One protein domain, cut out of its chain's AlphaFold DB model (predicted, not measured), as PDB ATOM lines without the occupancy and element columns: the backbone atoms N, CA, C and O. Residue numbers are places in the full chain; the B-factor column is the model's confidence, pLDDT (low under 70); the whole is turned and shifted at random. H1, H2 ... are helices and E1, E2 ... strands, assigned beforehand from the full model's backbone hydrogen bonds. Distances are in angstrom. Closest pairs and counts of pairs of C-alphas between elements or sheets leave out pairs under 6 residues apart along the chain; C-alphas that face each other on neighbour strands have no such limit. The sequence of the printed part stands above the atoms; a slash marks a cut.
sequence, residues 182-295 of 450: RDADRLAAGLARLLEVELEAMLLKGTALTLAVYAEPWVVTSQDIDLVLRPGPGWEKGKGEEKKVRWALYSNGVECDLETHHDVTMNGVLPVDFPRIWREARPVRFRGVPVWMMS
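Overview. This is residues 182 to 295 of the 450 residues of an uncharacterized protein of Acidobacteria bacterium (UniProt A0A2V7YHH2). A strongly twisted sheet of five strands forms the middle, with two longer helices, H1 and H3, side by side on one face, and on the opposite face the short helix H5 across E1 and the short helix H2 beside the strands. The four-residue H4 only grazes the sheet, and residues 213 to 224 make a long loop between H2 and E2. The 114 printed residues include five named helices and five named strands, in the order H1 E1 H2 E2 H3 E3 H4 H5 E4 E5, class mixed; the mixed sheet runs E3 E2 E1 E5 E4. The whole is compact, with a radius of gyration of the C-alphas of 13.7 A, and spans 41 by 32 by 24 A.

Arrangement. H1, residues 182 to 196, is on the sheet of E1, residues 199 to 203, E2, residues 225 to 231, E3, residues 254 to 258, E4, residues 282 to 286, and E5, residues 289 to 293. The closest C-alphas of H1 and E5 are those of Ala 192 and Val 289, 6.3 A apart. E1 and E2 are antiparallel, with N 202 and O 228 at 2.8 A; E1 and E5 are parallel, with N 203 and O 292 at 2.9 A. H2, residues 205 to 212, has a height over the sheet of 7.3 A, on the opposite face from H1; its closest C-alpha pair with E2 is Thr 207 and Ile 225, 6.4 A. H3, residues 241 to 251, touches H1 at a shallow tilt of 12 degrees, opposite ways, closest at the C-alphas of Gly 190 and Leu 249, 6.3 A. E2, H3 and E3 form a strand-helix-strand unit, two parallel neighbour strands with a helix between, its crossover right-handed; N 227 and O 255 are 2.8 A apart. H4, residues 262 to 265, and H5, residues 274 to 279, are apart; H5 is over E1, across the strands at 84 degrees on the local plane. The hairpin E4 and E5 is antiparallel, with N 284 and O 291 at 2.8 A. Every O i to N i+4 pair is within hydrogen-bond range in H1, H3 and H5, and 3 of 4 in H2; H4 is too short for one, and its O i to N i+3 pair is not within range.

Along the chain. H1 begins at C-alpha 182, (-14.458, -61.094, 130.328), and is 21.8 A long. E1 is 13.0 A, H2 10.4 A, E2 19.7 A, H3 15.3 A, E3 12.9 A, E4 12.6 A and E5 12.7 A. E5 ends at C-alpha 293, (2.038, -53.007, 119.540).

Size, cuts and confidence. The C-alphas farthest apart, Val 219 and Gly 238, are 41.3 A apart. The printed part has no cut, and the H2 to E2 link is long. Mean pLDDT of the printed part is 91.3, with residues 223, 238 and 239 under 70.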
ATOM      1  N   ARG A 182     -15.001 -60.785 129.001       89.69
ATOM      2  CA  ARG A 182     -14.458 -61.094 130.328       89.69
ATOM      3  C   ARG A 182     -12.930 -61.030 130.354       89.69
ATOM      4  O   ARG A 182     -12.346 -60.474 131.284       89.69
ATOM      5  N   ASP A 183     -12.278 -61.635 129.368       90.44
ATOM      6  CA  ASP A 183     -10.821 -61.711 129.326       90.44
ATOM      7  C   ASP A 183     -10.208 -60.345 128.983       90.44
ATOM      8  O   ASP A 183      -9.137 -60.014 129.490       90.44
ATOM      9  N   ALA A 184     -10.911 -59.499 128.224       90.94
ATOM     10  CA  ALA A 184     -10.495 -58.128 127.966       90.94
ATOM     11  C   ALA A 184     -10.545 -57.251 129.230       90.94
ATOM     12  O   ALA A 184      -9.612 -56.485 129.462       90.94
ATOM     13  N   ASP A 185     -11.566 -57.384 130.081       91.50
ATOM     14  CA  ASP A 185     -11.607 -56.672 131.368       91.50
ATOM     15  C   ASP A 185     -10.481 -57.115 132.306       91.50
ATOM     16  O   ASP A 185      -9.776 -56.289 132.894       91.50
ATOM     17  N   ARG A 186     -10.261 -58.432 132.406       92.06
ATOM     18  CA  ARG A 186      -9.169 -59.001 133.210       92.06
ATOM     19  C   ARG A 186      -7.806 -58.549 132.711       92.06
ATOM     20  O   ARG A 186      -6.954 -58.171 133.516       92.06
ATOM     21  N   LEU A 187      -7.610 -58.563 131.395       94.94
ATOM     22  CA  LEU A 187      -6.377 -58.101 130.783       94.94
ATOM     23  C   LEU A 187      -6.165 -56.610 131.050       94.94
ATOM     24  O   LEU A 187      -5.076 -56.237 131.463       94.94
ATOM     25  N   ALA A 188      -7.184 -55.762 130.891       95.81
ATOM     26  CA  ALA A 188      -7.072 -54.329 131.170       95.81
ATOM     27  C   ALA A 188      -6.667 -54.057 132.628       95.81
ATOM     28  O   ALA A 188      -5.739 -53.284 132.876       95.81
ATOM     29  N   ALA A 189      -7.291 -54.747 133.586       95.31
ATOM     30  CA  ALA A 189      -6.907 -54.657 134.992       95.31
ATOM     31  C   ALA A 189      -5.449 -55.100 135.211       95.31
ATOM     32  O   ALA A 189      -4.678 -54.399 135.863       95.31
ATOM     33  N   GLY A 190      -5.041 -56.228 134.627       95.81
ATOM     34  CA  GLY A 190      -3.670 -56.728 134.729       95.81
ATOM     35  C   GLY A 190      -2.625 -55.806 134.087       95.81
ATOM     36  O   GLY A 190      -1.560 -55.597 134.663       95.81
ATOM     37  N   LEU A 191      -2.940 -55.194 132.944       97.00
ATOM     38  CA  LEU A 191      -2.092 -54.201 132.277       97.00
ATOM     39  C   LEU A 191      -1.918 -52.942 133.135       97.00
ATOM     40  O   LEU A 191      -0.804 -52.441 133.257       97.00
ATOM     41  N   ALA A 192      -2.983 -52.461 133.783       96.56
ATOM     42  CA  ALA A 192      -2.884 -51.336 134.713       96.56
ATOM     43  C   ALA A 192      -1.960 -51.667 135.899       96.56
ATOM     44  O   ALA A 192      -1.094 -50.869 136.251       96.56
ATOM     45  N   ARG A 193      -2.068 -52.884 136.453       95.12
ATOM     46  CA  ARG A 193      -1.177 -53.365 137.521       95.12
ATOM     47  C   ARG A 193       0.282 -53.484 137.080       95.12
ATOM     48  O   ARG A 193       1.160 -53.292 137.914       95.12
ATOM     49  N   LEU A 194       0.550 -53.813 135.814       94.88
ATOM     50  CA  LEU A 194       1.913 -53.833 135.273       94.88
ATOM     51  C   LEU A 194       2.525 -52.429 135.257       94.88
ATOM     52  O   LEU A 194       3.666 -52.268 135.684       94.88
ATOM     53  N   LEU A 195       1.756 -51.413 134.859       94.06
ATOM     54  CA  LEU A 195       2.220 -50.023 134.867       94.06
ATOM     55  C   LEU A 195       2.545 -49.529 136.281       94.06
ATOM     56  O   LEU A 195       3.550 -48.857 136.465       94.06
ATOM     57  N   GLU A 196       1.749 -49.905 137.288       93.12
ATOM     58  CA  GLU A 196       2.025 -49.556 138.692       93.12
ATOM     59  C   GLU A 196       3.353 -50.121 139.219       93.12
ATOM     60  O   GLU A 196       3.927 -49.581 140.163       93.12
ATOM     61  N   VAL A 197       3.836 -51.219 138.631       92.81
ATOM     62  CA  VAL A 197       5.144 -51.814 138.948       92.81
ATOM     63  C   VAL A 197       6.201 -51.467 137.897       92.81
ATOM     64  O   VAL A 197       7.209 -52.166 137.792       92.81
ATOM     65  N   GLU A 198       5.977 -50.396 137.129       93.81
ATOM     66  CA  GLU A 198       6.894 -49.860 136.118       93.81
ATOM     67  C   GLU A 198       7.257 -50.890 135.031       93.81
ATOM     68  O   GLU A 198       8.383 -50.930 134.536       93.81
ATOM     69  N   LEU A 199       6.314 -51.761 134.657       94.56
ATOM     70  CA  LEU A 199       6.442 -52.672 133.521       94.56
ATOM     71  C   LEU A 199       5.506 -52.251 132.392       94.56
ATOM     72  O   LEU A 199       4.291 -52.150 132.560       94.56
ATOM     73  N   GLU A 200       6.074 -52.076 131.207       96.31
ATOM     74  CA  GLU A 200       5.313 -51.809 129.993       96.31
ATOM     75  C   GLU A 200       5.017 -53.115 129.257       96.31
ATOM     76  O   GLU A 200       5.860 -54.012 129.209       96.31
ATOM     77  N   ALA A 201       3.835 -53.212 128.648       97.50
ATOM     78  CA  ALA A 201       3.395 -54.406 127.937       97.50
ATOM     79  C   ALA A 201       3.192 -54.142 126.443       97.50
ATOM     80  O   ALA A 201       2.567 -53.155 126.050       97.50
ATOM     81  N   MET A 202       3.677 -55.069 125.623       98.06
ATOM     82  CA  MET A 202       3.383 -55.172 124.202       98.06
ATOM     83  C   MET A 202       2.415 -56.324 123.963       98.06
ATOM     84  O   MET A 202       2.678 -57.460 124.362       98.06
ATOM     85  N   LEU A 203       1.307 -56.025 123.290       96.94
ATOM     86  CA  LEU A 203       0.314 -57.015 122.897       96.94
ATOM     87  C   LEU A 203       0.837 -57.837 121.719       96.94
ATOM     88  O   LEU A 203       1.310 -57.270 120.731       96.94
ATOM     89  N   LEU A 204       0.689 -59.159 121.790       94.38
ATOM     90  CA  LEU A 204       1.022 -60.058 120.691       94.38
ATOM     91  C   LEU A 204      -0.222 -60.724 120.086       94.38
ATOM     92  O   LEU A 204      -1.292 -60.788 120.700       94.38
ATOM     93  N   LYS A 205      -0.051 -61.254 118.865       89.38
ATOM     94  CA  LYS A 205      -0.972 -62.173 118.169       89.38
ATOM     95  C   LYS A 205      -2.448 -61.771 118.320       89.38
ATOM     96  O   LYS A 205      -2.812 -60.657 117.960       89.38
ATOM     97  N   GLY A 206      -3.305 -62.664 118.831       90.06
ATOM     98  CA  GLY A 206      -4.759 -62.496 118.879       90.06
ATOM     99  C   GLY A 206      -5.213 -61.206 119.561       90.06
ATOM    100  O   GLY A 206      -6.163 -60.573 119.096       90.06
ATOM    101  N   THR A 207      -4.512 -60.760 120.602       91.06
ATOM    102  CA  THR A 207      -4.829 -59.506 121.297       91.06
ATOM    103  C   THR A 207      -4.447 -58.289 120.462       91.06
ATOM    104  O   THR A 207      -5.245 -57.363 120.337       91.06
ATOM    105  N   ALA A 208      -3.280 -58.307 119.808       93.94
ATOM    106  CA  ALA A 208      -2.900 -57.254 118.865       93.94
ATOM    107  C   ALA A 208      -3.862 -57.192 117.663       93.94
ATOM    108  O   ALA A 208      -4.331 -56.117 117.288       93.94
ATOM    109  N   LEU A 209      -4.231 -58.355 117.116       94.12
ATOM    110  CA  LEU A 209      -5.177 -58.485 116.006       94.12
ATOM    111  C   LEU A 209      -6.575 -57.963 116.359       94.12
ATOM    112  O   LEU A 209      -7.234 -57.389 115.503       94.12
ATOM    113  N   THR A 210      -7.008 -58.098 117.616       91.81
ATOM    114  CA  THR A 210      -8.289 -57.541 118.104       91.81
ATOM    115  C   THR A 210      -8.387 -56.039 117.889       91.81
ATOM    116  O   THR A 210      -9.463 -55.535 117.600       91.81
ATOM    117  N   LEU A 211      -7.274 -55.330 118.077       90.38
ATOM    118  CA  LEU A 211      -7.233 -53.878 117.970       90.38
ATOM    119  C   LEU A 211      -6.972 -53.415 116.535       90.38
ATOM    120  O   LEU A 211      -7.538 -52.414 116.108       90.38
ATOM    121  N   ALA A 212      -6.089 -54.111 115.815       90.44
ATOM    122  CA  ALA A 212      -5.582 -53.637 114.529       90.44
ATOM    123  C   ALA A 212      -6.261 -54.270 113.307       90.44
ATOM    124  O   ALA A 212      -6.332 -53.633 112.259       90.44
ATOM    125  N   VAL A 213      -6.740 -55.515 113.414       92.25
ATOM    126  CA  VAL A 213      -7.081 -56.347 112.247       92.25
ATOM    127  C   VAL A 213      -8.544 -56.766 112.210       92.25
ATOM    128  O   VAL A 213      -9.190 -56.636 111.170       92.25
ATOM    129  N   TYR A 214      -9.081 -57.269 113.318       92.62
ATOM    130  CA  TYR A 214     -10.434 -57.810 113.331       92.62
ATOM    131  C   TYR A 214     -11.482 -56.699 113.392       92.62
ATOM    132  O   TYR A 214     -11.489 -55.899 114.325       92.62
ATOM    133  N   ALA A 215     -12.395 -56.683 112.423       90.25
ATOM    134  CA  ALA A 215     -13.574 -55.820 112.439       90.25
ATOM    135  C   ALA A 215     -14.569 -56.283 113.510       90.25
ATOM    136  O   ALA A 215     -15.094 -55.475 114.271       90.25
ATOM    137  N   GLU A 216     -14.766 -57.601 113.605       89.12
ATOM    138  CA  GLU A 216     -15.641 -58.239 114.585       89.12
ATOM    139  C   GLU A 216     -14.855 -59.288 115.387       89.12
ATOM    140  O   GLU A 216     -14.790 -60.464 115.016       89.12
ATOM    141  N   PRO A 217     -14.222 -58.915 116.510       85.50
ATOM    142  CA  PRO A 217     -13.386 -59.853 117.257       85.50
ATOM    143  C   PRO A 217     -14.140 -61.082 117.796       85.50
ATOM    144  O   PRO A 217     -13.540 -62.139 117.994       85.50
ATOM    145  N   TRP A 218     -15.453 -60.994 118.019       83.62
ATOM    146  CA  TRP A 218     -16.261 -62.093 118.566       83.62
ATOM    147  C   TRP A 218     -16.479 -63.265 117.600       83.62
ATOM    148  O   TRP A 218     -16.806 -64.358 118.058       83.62
ATOM    149  N   VAL A 219     -16.254 -63.112 116.292       83.69
ATOM    150  CA  VAL A 219     -16.306 -64.246 115.342       83.69
ATOM    151  C   VAL A 219     -14.953 -64.939 115.161       83.69
ATOM    152  O   VAL A 219     -14.853 -65.952 114.471       83.69
ATOM    153  N   VAL A 220     -13.901 -64.455 115.822       84.62
ATOM    154  CA  VAL A 220     -12.559 -65.032 115.729       84.62
ATOM    155  C   VAL A 220     -12.142 -65.600 117.078       84.62
ATOM    156  O   VAL A 220     -12.125 -64.884 118.075       84.62
ATOM    157  N   THR A 221     -11.776 -66.878 117.138       82.00
ATOM    158  CA  THR A 221     -11.314 -67.480 118.398       82.00
ATOM    159  C   THR A 221      -9.869 -67.087 118.697       82.00
ATOM    160  O   THR A 221      -9.010 -67.204 117.819       82.00
ATOM    161  N   SER A 222      -9.576 -66.711 119.940       76.88
ATOM    162  CA  SER A 222      -8.218 -66.658 120.498       76.88
ATOM    163  C   SER A 222      -8.246 -67.395 121.828       76.88
ATOM    164  O   SER A 222      -9.119 -67.111 122.639       76.88
ATOM    165  N   GLN A 223      -7.363 -68.375 122.017       68.69
ATOM    166  CA  GLN A 223      -7.350 -69.196 123.236       68.69
ATOM    167  C   GLN A 223      -6.391 -68.638 124.286       68.69
ATOM    168  O   GLN A 223      -6.752 -68.579 125.455       68.69
ATOM    169  N   ASP A 224      -5.227 -68.157 123.844       81.69
ATOM    170  CA  ASP A 224      -4.173 -67.655 124.719       81.69
ATOM    171  C   ASP A 224      -4.006 -66.139 124.522       81.69
ATOM    172  O   ASP A 224      -4.224 -65.609 123.421       81.69
ATOM    173  N   ILE A 225      -3.630 -65.441 125.597       90.94
ATOM    174  CA  ILE A 225      -3.246 -64.028 125.568       90.94
ATOM    175  C   ILE A 225      -1.740 -63.957 125.803       90.94
ATOM    176  O   ILE A 225      -1.265 -64.263 126.890       90.94
ATOM    177  N   ASP A 226      -1.007 -63.513 124.789       93.81
ATOM    178  CA  ASP A 226       0.449 -63.392 124.819       93.81
ATOM    179  C   ASP A 226       0.878 -61.923 124.996       93.81
ATOM    180  O   ASP A 226       0.435 -61.040 124.247       93.81
ATOM    181  N   LEU A 227       1.782 -61.668 125.942       96.38
ATOM    182  CA  LEU A 227       2.380 -60.362 126.219       96.38
ATOM    183  C   LEU A 227       3.906 -60.448 126.268       96.38
ATOM    184  O   LEU A 227       4.474 -61.359 126.869       96.38
ATOM    185  N   VAL A 228       4.569 -59.419 125.743       96.88
ATOM    186  CA  VAL A 228       5.991 -59.163 126.027       96.88
ATOM    187  C   VAL A 228       6.091 -57.957 126.926       96.88
ATOM    188  O   VAL A 228       5.470 -56.931 126.660       96.88
ATOM    189  N   LEU A 229       6.877 -58.078 127.986       96.00
ATOM    190  CA  LEU A 229       7.078 -57.021 128.962       96.00
ATOM    191  C   LEU A 229       8.451 -56.381 128.776       96.00
ATOM    192  O   LEU A 229       9.410 -57.076 128.447       96.00
ATOM    193  N   ARG A 230       8.579 -55.084 129.048       94.50
ATOM    194  CA  ARG A 230       9.887 -54.451 129.261       94.50
ATOM    195  C   ARG A 230       9.885 -53.597 130.530       94.50
ATOM    196  O   ARG A 230       8.830 -53.071 130.894       94.50
ATOM    197  N   PRO A 231      11.044 -53.436 131.186       93.38
ATOM    198  CA  PRO A 231      11.229 -52.415 132.207       93.38
ATOM    199  C   PRO A 231      10.898 -51.016 131.672       93.38
ATOM    200  O   PRO A 231      11.402 -50.617 130.621       93.38
ATOM    201  N   GLY A 232      10.058 -50.282 132.399       87.88
ATOM    202  CA  GLY A 232       9.868 -48.849 132.216       87.88
ATOM    203  C   GLY A 232      11.012 -48.033 132.840       87.88
ATOM    204  O   GLY A 232      11.877 -48.592 133.521       87.88
ATOM    205  N   PRO A 233      11.036 -46.703 132.643       81.94
ATOM    206  CA  PRO A 233      12.113 -45.839 133.135       81.94
ATOM    207  C   PRO A 233      12.316 -45.872 134.657       81.94
ATOM    208  O   PRO A 233      13.442 -45.705 135.117       81.94
ATOM    209  N   GLY A 234      11.242 -46.079 135.431       80.62
ATOM    210  CA  GLY A 234      11.274 -46.154 136.895       80.62
ATOM    211  C   GLY A 234      11.449 -47.567 137.456       80.62
ATOM    212  O   GLY A 234      11.318 -47.768 138.663       80.62
ATOM    213  N   TRP A 235      11.697 -48.563 136.603       84.81
ATOM    214  CA  TRP A 235      11.702 -49.956 137.027       84.81
ATOM    215  C   TRP A 235      12.923 -50.314 137.877       84.81
ATOM    216  O   TRP A 235      14.071 -50.129 137.475       84.81
ATOM    217  N   GLU A 236      12.665 -50.935 139.028       76.25
ATOM    218  CA  GLU A 236      13.694 -51.464 139.922       76.25
ATOM    219  C   GLU A 236      13.522 -52.976 140.094       76.25
ATOM    220  O   GLU A 236      12.502 -53.465 140.589       76.25
ATOM    221  N   LYS A 237      14.553 -53.736 139.711       74.06
ATOM    222  CA  LYS A 237      14.559 -55.198 139.819       74.06
ATOM    223  C   LYS A 237      14.492 -55.648 141.279       74.06
ATOM    224  O   LYS A 237      15.326 -55.247 142.084       74.06
ATOM    225  N   GLY A 238      13.608 -56.600 141.588       63.12
ATOM    226  CA  GLY A 238      13.693 -57.373 142.831       63.12
ATOM    227  C   GLY A 238      12.810 -56.902 143.987       63.12
ATOM    228  O   GLY A 238      13.014 -57.373 145.104       63.12
ATOM    229  N   LYS A 239      11.803 -56.053 143.739       64.69
ATOM    230  CA  LYS A 239      10.787 -55.698 144.751       64.69
ATOM    231  C   LYS A 239       9.742 -56.799 144.975       64.69
ATOM    232  O   LYS A 239       9.008 -56.755 145.956       64.69
ATOM    233  N   GLY A 240       9.671 -57.809 144.103       77.94
ATOM    234  CA  GLY A 240       8.825 -58.997 144.268       77.94
ATOM    235  C   GLY A 240       7.353 -58.775 143.910       77.94
ATOM    236  O   GLY A 240       6.684 -59.724 143.498       77.94
ATOM    237  N   GLU A 241       6.867 -57.536 143.978       84.62
ATOM    238  CA  GLU A 241       5.540 -57.141 143.497       84.62
ATOM    239  C   GLU A 241       5.365 -57.432 142.001       84.62
ATOM    240  O   GLU A 241       4.319 -57.946 141.601       84.62
ATOM    241  N   GLU A 242       6.405 -57.256 141.176       87.81
ATOM    242  CA  GLU A 242       6.321 -57.580 139.749       87.81
ATOM    243  C   GLU A 242       6.055 -59.073 139.506       87.81
ATOM    244  O   GLU A 242       5.322 -59.449 138.588       87.81
ATOM    245  N   LYS A 243       6.594 -59.948 140.367       88.06
ATOM    246  CA  LYS A 243       6.351 -61.394 140.287       88.06
ATOM    247  C   LYS A 243       4.910 -61.731 140.650       88.06
ATOM    248  O   LYS A 243       4.331 -62.601 140.009       88.06
ATOM    249  N   LYS A 244       4.327 -61.043 141.641       90.12
ATOM    250  CA  LYS A 244       2.921 -61.226 142.031       90.12
ATOM    251  C   LYS A 244       1.979 -60.812 140.904       90.12
ATOM    252  O   LYS A 244       1.074 -61.573 140.572       90.12
ATOM    253  N   VAL A 245       2.223 -59.655 140.284       91.38
ATOM    254  CA  VAL A 245       1.420 -59.167 139.148       91.38
ATOM    255  C   VAL A 245       1.496 -60.143 137.973       91.38
ATOM    256  O   VAL A 245       0.465 -60.570 137.457       91.38
ATOM    257  N   ARG A 246       2.704 -60.573 137.591       91.44
ATOM    258  CA  ARG A 246       2.890 -61.552 136.511       91.44
ATOM    259  C   ARG A 246       2.252 -62.903 136.834       91.44
ATOM    260  O   ARG A 246       1.587 -63.477 135.983       91.44
ATOM    261  N   TRP A 247       2.385 -63.399 138.064       91.06
ATOM    262  CA  TRP A 247       1.734 -64.644 138.489       91.06
ATOM    263  C   TRP A 247       0.204 -64.564 138.417       91.06
ATOM    264  O   TRP A 247      -0.446 -65.519 137.990       91.06
ATOM    265  N   ALA A 248      -0.379 -63.422 138.793       91.56
ATOM    266  CA  ALA A 248      -1.813 -63.188 138.661       91.56
ATOM    267  C   ALA A 248      -2.258 -63.187 137.189       91.56
ATOM    268  O   ALA A 248      -3.307 -63.746 136.875       91.56
ATOM    269  N   LEU A 249      -1.457 -62.619 136.281       92.00
ATOM    270  CA  LEU A 249      -1.694 -62.692 134.836       92.00
ATOM    271  C   LEU A 249      -1.641 -64.140 134.325       92.00
ATOM    272  O   LEU A 249      -2.613 -64.603 133.728       92.00
ATOM    273  N   TYR A 250      -0.586 -64.893 134.654       90.94
ATOM    274  CA  TYR A 250      -0.464 -66.306 134.267       90.94
ATOM    275  C   TYR A 250      -1.628 -67.160 134.785       90.94
ATOM    276  O   TYR A 250      -2.176 -67.976 134.049       90.94
ATOM    277  N   SER A 251      -2.067 -66.934 136.027       88.69
ATOM    278  CA  SER A 251      -3.208 -67.651 136.622       88.69
ATOM    279  C   SER A 251      -4.536 -67.367 135.907       88.69
ATOM    280  O   SER A 251      -5.488 -68.130 136.052       88.69
ATOM    281  N   ASN A 252      -4.601 -66.284 135.130       87.19
ATOM    282  CA  ASN A 252      -5.740 -65.908 134.296       87.19
ATOM    283  C   ASN A 252      -5.544 -66.261 132.809       87.19
ATOM    284  O   ASN A 252      -6.300 -65.771 131.975       87.19
ATOM    285  N   GLY A 253      -4.552 -67.092 132.467       88.50
ATOM    286  CA  GLY A 253      -4.293 -67.510 131.084       88.50
ATOM    287  C   GLY A 253      -3.573 -66.460 130.231       88.50
ATOM    288  O   GLY A 253      -3.621 -66.532 129.005       88.50
ATOM    289  N   VAL A 254      -2.922 -65.476 130.864       91.62
ATOM    290  CA  VAL A 254      -2.102 -64.475 130.175       91.62
ATOM    291  C   VAL A 254      -0.628 -64.842 130.309       91.62
ATOM    292  O   VAL A 254      -0.041 -64.733 131.388       91.62
ATOM    293  N   GLU A 255      -0.014 -65.248 129.204       92.06
ATOM    294  CA  GLU A 255       1.421 -65.483 129.126       92.06
ATOM    295  C   GLU A 255       2.163 -64.148 129.028       92.06
ATOM    296  O   GLU A 255       1.845 -63.309 128.188       92.06
ATOM    297  N   CYS A 256       3.126 -63.911 129.924       90.56
ATOM    298  CA  CYS A 256       3.832 -62.632 129.999       90.56
ATOM    299  C   CYS A 256       5.340 -62.791 130.245       90.56
ATOM    300  O   CYS A 256       5.843 -62.807 131.380       90.56
ATOM    301  N   ASP A 257       6.082 -62.874 129.146       91.56
ATOM    302  CA  ASP A 257       7.532 -63.036 129.150       91.56
ATOM    303  C   ASP A 257       8.243 -61.670 129.210       91.56
ATOM    304  O   ASP A 257       7.772 -60.668 128.670       91.56
ATOM    305  N   LEU A 258       9.376 -61.605 129.919       91.00
ATOM    306  CA  LEU A 258      10.170 -60.380 130.057       91.00
ATOM    307  C   LEU A 258      11.182 -60.289 128.909       91.00
ATOM    308  O   LEU A 258      11.931 -61.237 128.688       91.00
ATOM    309  N   GLU A 259      11.202 -59.151 128.215       91.25
ATOM    310  CA  GLU A 259      12.107 -58.747 127.122       91.25
ATOM    311  C   GLU A 259      12.083 -59.618 125.858       91.25
ATOM    312  O   GLU A 259      12.566 -59.195 124.811       91.25
ATOM    313  N   THR A 260      11.499 -60.810 125.920       93.81
ATOM    314  CA  THR A 260      11.381 -61.760 124.816       93.81
ATOM    315  C   THR A 260      10.042 -62.485 124.881       93.81
ATOM    316  O   THR A 260       9.304 -62.322 125.843       93.81
ATOM    317  N   HIS A 261       9.732 -63.299 123.872       94.06
ATOM    318  CA  HIS A 261       8.632 -64.259 123.918       94.06
ATOM    319  C   HIS A 261       9.051 -65.572 123.278       94.06
ATOM    320  O   HIS A 261       9.573 -65.605 122.152       94.06
ATOM    321  N   HIS A 262       8.773 -66.674 123.962       91.25
ATOM    322  CA  HIS A 262       9.158 -68.000 123.493       91.25
ATOM    323  C   HIS A 262       8.428 -68.403 122.194       91.25
ATOM    324  O   HIS A 262       9.029 -68.996 121.298       91.25
ATOM    325  N   ASP A 263       7.172 -67.987 122.016       90.69
ATOM    326  CA  ASP A 263       6.428 -68.224 120.772       90.69
ATOM    327  C   ASP A 263       6.951 -67.473 119.542       90.69
ATOM    328  O   ASP A 263       6.890 -68.013 118.436       90.69
ATOM    329  N   VAL A 264       7.492 -66.265 119.720       93.44
ATOM    330  CA  VAL A 264       8.028 -65.451 118.613       93.44
ATOM    331  C   VAL A 264       9.448 -65.896 118.259       93.44
ATOM    332  O   VAL A 264       9.803 -65.984 117.089       93.44
ATOM    333  N   THR A 265      10.253 -66.260 119.260       94.69
ATOM    334  CA  THR A 265      11.615 -66.790 119.045       94.69
ATOM    335  C   THR A 265      11.639 -68.270 118.684       94.69
ATOM    336  O   THR A 265      12.710 -68.814 118.410       94.69
ATOM    337  N   MET A 266      10.488 -68.951 118.718       93.00
ATOM    338  CA  MET A 266      10.397 -70.409 118.637       93.00
ATOM    339  C   MET A 266      11.353 -71.088 119.635       93.00
ATOM    340  O   MET A 266      12.170 -71.922 119.256       93.00
ATOM    341  N   ASN A 267      11.277 -70.702 120.912       91.69
ATOM    342  CA  ASN A 267      12.158 -71.178 121.986       91.69
ATOM    343  C   ASN A 267      13.656 -70.952 121.683       91.69
ATOM    344  O   ASN A 267      14.490 -71.829 121.918       91.69
ATOM    345  N   GLY A 268      13.999 -69.791 121.115       92.38
ATOM    346  CA  GLY A 268      15.376 -69.432 120.750       92.38
ATOM    347  C   GLY A 268      15.899 -70.058 119.448       92.38
ATOM    348  O   GLY A 268      17.096 -69.984 119.159       92.38
ATOM    349  N   VAL A 269      15.033 -70.682 118.643       94.31
ATOM    350  CA  VAL A 269      15.395 -71.136 117.291       94.31
ATOM    351  C   VAL A 269      15.664 -69.941 116.374       94.31
ATOM    352  O   VAL A 269      16.627 -69.980 115.610       94.31
ATOM    353  N   LEU A 270      14.861 -68.881 116.477       96.31
ATOM    354  CA  LEU A 270      14.976 -67.676 115.659       96.31
ATOM    355  C   LEU A 270      15.695 -66.548 116.424       96.31
ATOM    356  O   LEU A 270      15.351 -66.293 117.583       96.31
ATOM    357  N   PRO A 271      16.668 -65.852 115.802       96.06
ATOM    358  CA  PRO A 271      17.361 -64.710 116.399       96.06
ATOM    359  C   PRO A 271      16.516 -63.427 116.292       96.06
ATOM    360  O   PRO A 271      16.790 -62.551 115.482       96.06
ATOM    361  N   VAL A 272      15.449 -63.329 117.086       95.81
ATOM    362  CA  VAL A 272      14.539 -62.169 117.069       95.81
ATOM    363  C   VAL A 272      15.126 -61.003 117.872       95.81
ATOM    364  O   VAL A 272      15.371 -61.140 119.071       95.81
ATOM    365  N   ASP A 273      15.300 -59.845 117.230       96.62
ATOM    366  CA  ASP A 273      15.755 -58.602 117.870       96.62
ATOM    367  C   ASP A 273      14.585 -57.854 118.535       96.62
ATOM    368  O   ASP A 273      13.979 -56.942 117.964       96.62
ATOM    369  N   PHE A 274      14.249 -58.261 119.761       96.75
ATOM    370  CA  PHE A 274      13.241 -57.579 120.575       96.75
ATOM    371  C   PHE A 274      13.581 -56.124 120.924       96.75
ATOM    372  O   PHE A 274      12.666 -55.302 120.860       96.75
ATOM    373  N   PRO A 275      14.831 -55.752 121.265       96.69
ATOM    374  CA  PRO A 275      15.199 -54.348 121.449       96.69
ATOM    375  C   PRO A 275      14.818 -53.454 120.262       96.69
ATOM    376  O   PRO A 275      14.258 -52.372 120.463       96.69
ATOM    377  N   ARG A 276      15.050 -53.898 119.018       97.00
ATOM    378  CA  ARG A 276      14.577 -53.168 117.832       97.00
ATOM    379  C   ARG A 276      13.050 -53.150 117.745       97.00
ATOM    380  O   ARG A 276      12.500 -52.066 117.567       97.00
ATOM    381  N   ILE A 277      12.374 -54.289 117.926       97.56
ATOM    382  CA  ILE A 277      10.899 -54.355 117.905       97.56
ATOM    383  C   ILE A 277      10.296 -53.349 118.895       97.56
ATOM    384  O   ILE A 277       9.369 -52.628 118.552       97.56
ATOM    385  N   TRP A 278      10.842 -53.249 120.107       97.19
ATOM    386  CA  TRP A 278      10.389 -52.315 121.140       97.19
ATOM    387  C   TRP A 278      10.624 -50.845 120.808       97.19
ATOM    388  O   TRP A 278       9.827 -49.994 121.205       97.19
ATOM    389  N   ARG A 279      11.722 -50.532 120.120       96.31
ATOM    390  CA  ARG A 279      12.039 -49.174 119.658       96.31
ATOM    391  C   ARG A 279      11.115 -48.721 118.528       96.31
ATOM    392  O   ARG A 279      10.835 -47.536 118.417       96.31
ATOM    393  N   GLU A 280      10.658 -49.660 117.709       95.81
ATOM    394  CA  GLU A 280       9.792 -49.406 116.550       95.81
ATOM    395  C   GLU A 280       8.320 -49.739 116.830       95.81
ATOM    396  O   GLU A 280       7.468 -49.634 115.946       95.81
ATOM    397  N   ALA A 281       8.015 -50.135 118.067       96.44
ATOM    398  CA  ALA A 281       6.667 -50.392 118.524       96.44
ATOM    399  C   ALA A 281       5.856 -49.097 118.563       96.44
ATOM    400  O   ALA A 281       6.353 -48.020 118.893       96.44
ATOM    401  N   ARG A 282       4.565 -49.228 118.281       95.06
ATOM    402  CA  ARG A 282       3.612 -48.124 118.306       95.06
ATOM    403  C   ARG A 282       2.803 -48.123 119.602       95.06
ATOM    404  O   ARG A 282       2.377 -49.194 120.047       95.06
ATOM    405  N   PRO A 283       2.554 -46.948 120.200       96.12
ATOM    406  CA  PRO A 283       1.663 -46.840 121.340       96.12
ATOM    407  C   PRO A 283       0.213 -47.018 120.884       96.12
ATOM    408  O   PRO A 283      -0.224 -46.430 119.895       96.12
ATOM    409  N   VAL A 284      -0.552 -47.806 121.630       96.06
ATOM    410  CA  VAL A 284      -1.999 -47.967 121.460       96.06
ATOM    411  C   VAL A 284      -2.674 -47.954 122.833       96.06
ATOM    412  O   VAL A 284      -2.016 -47.951 123.876       96.06
ATOM    413  N   ARG A 285      -4.007 -47.918 122.861       96.06
ATOM    414  CA  ARG A 285      -4.777 -48.041 124.104       96.06
ATOM    415  C   ARG A 285      -5.633 -49.292 124.063       96.06
ATOM    416  O   ARG A 285      -6.392 -49.485 123.119       96.06
ATOM    417  N   PHE A 286      -5.556 -50.097 125.114       95.00
ATOM    418  CA  PHE A 286      -6.433 -51.243 125.322       95.00
ATOM    419  C   PHE A 286      -7.339 -50.959 126.520       95.00
ATOM    420  O   PHE A 286      -6.854 -50.821 127.639       95.00
ATOM    421  N   ARG A 287      -8.647 -50.783 126.277       93.44
ATOM    422  CA  ARG A 287      -9.627 -50.320 127.287       93.44
ATOM    423  C   ARG A 287      -9.132 -49.113 128.107       93.44
ATOM    424  O   ARG A 287      -9.266 -49.061 129.322       93.44
ATOM    425  N   GLY A 288      -8.515 -48.142 127.429       94.81
ATOM    426  CA  GLY A 288      -7.968 -46.928 128.048       94.81
ATOM    427  C   GLY A 288      -6.567 -47.070 128.657       94.81
ATOM    428  O   GLY A 288      -5.917 -46.050 128.878       94.81
ATOM    429  N   VAL A 289      -6.059 -48.290 128.850       96.94
ATOM    430  CA  VAL A 289      -4.713 -48.541 129.386       96.94
ATOM    431  C   VAL A 289      -3.669 -48.391 128.272       96.94
ATOM    432  O   VAL A 289      -3.854 -48.976 127.199       96.94
ATOM    433  N   PRO A 290      -2.590 -47.605 128.470       96.75
ATOM    434  CA  PRO A 290      -1.530 -47.471 127.476       96.75
ATOM    435  C   PRO A 290      -0.741 -48.778 127.355       96.75
ATOM    436  O   PRO A 290      -0.281 -49.337 128.349       96.75
ATOM    437  N   VAL A 291      -0.592 -49.255 126.124       97.31
ATOM    438  CA  VAL A 291       0.163 -50.464 125.780       97.31
ATOM    439  C   VAL A 291       0.877 -50.273 124.448       97.31
ATOM    440  O   VAL A 291       0.650 -49.298 123.731       97.31
ATOM    441  N   TRP A 292       1.731 -51.225 124.100       97.81
ATOM    442  CA  TRP A 292       2.509 -51.207 122.872       97.81
ATOM    443  C   TRP A 292       2.029 -52.276 121.891       97.81
ATOM    444  O   TRP A 292       1.494 -53.318 122.276       97.81
ATOM    445  N   MET A 293       2.245 -52.032 120.604       96.44
ATOM    446  CA  MET A 293       2.038 -53.007 119.540       96.44
ATOM    447  C   MET A 293       3.239 -52.994 118.601       96.44
ATOM    448  O   MET A 293       3.857 -51.954 118.386       96.44
ATOM    449  N   MET A 294       3.553 -54.151 118.026       96.44
ATOM    450  CA  MET A 294       4.542 -54.273 116.958       96.44
ATOM    451  C   MET A 294       4.232 -53.343 115.772       96.44
ATOM    452  O   MET A 294       3.075 -52.973 115.535       96.44
ATOM    453  N   SER A 295       5.274 -53.006 115.008       95.00
ATOM    454  CA  SER A 295       5.112 -52.450 113.663       95.00
ATOM    455  C   SER A 295       4.311 -53.423 112.771       95.00
ATOM    456  O   SER A 295       4.262 -54.620 113.080       95.00
TER     457      SER A 295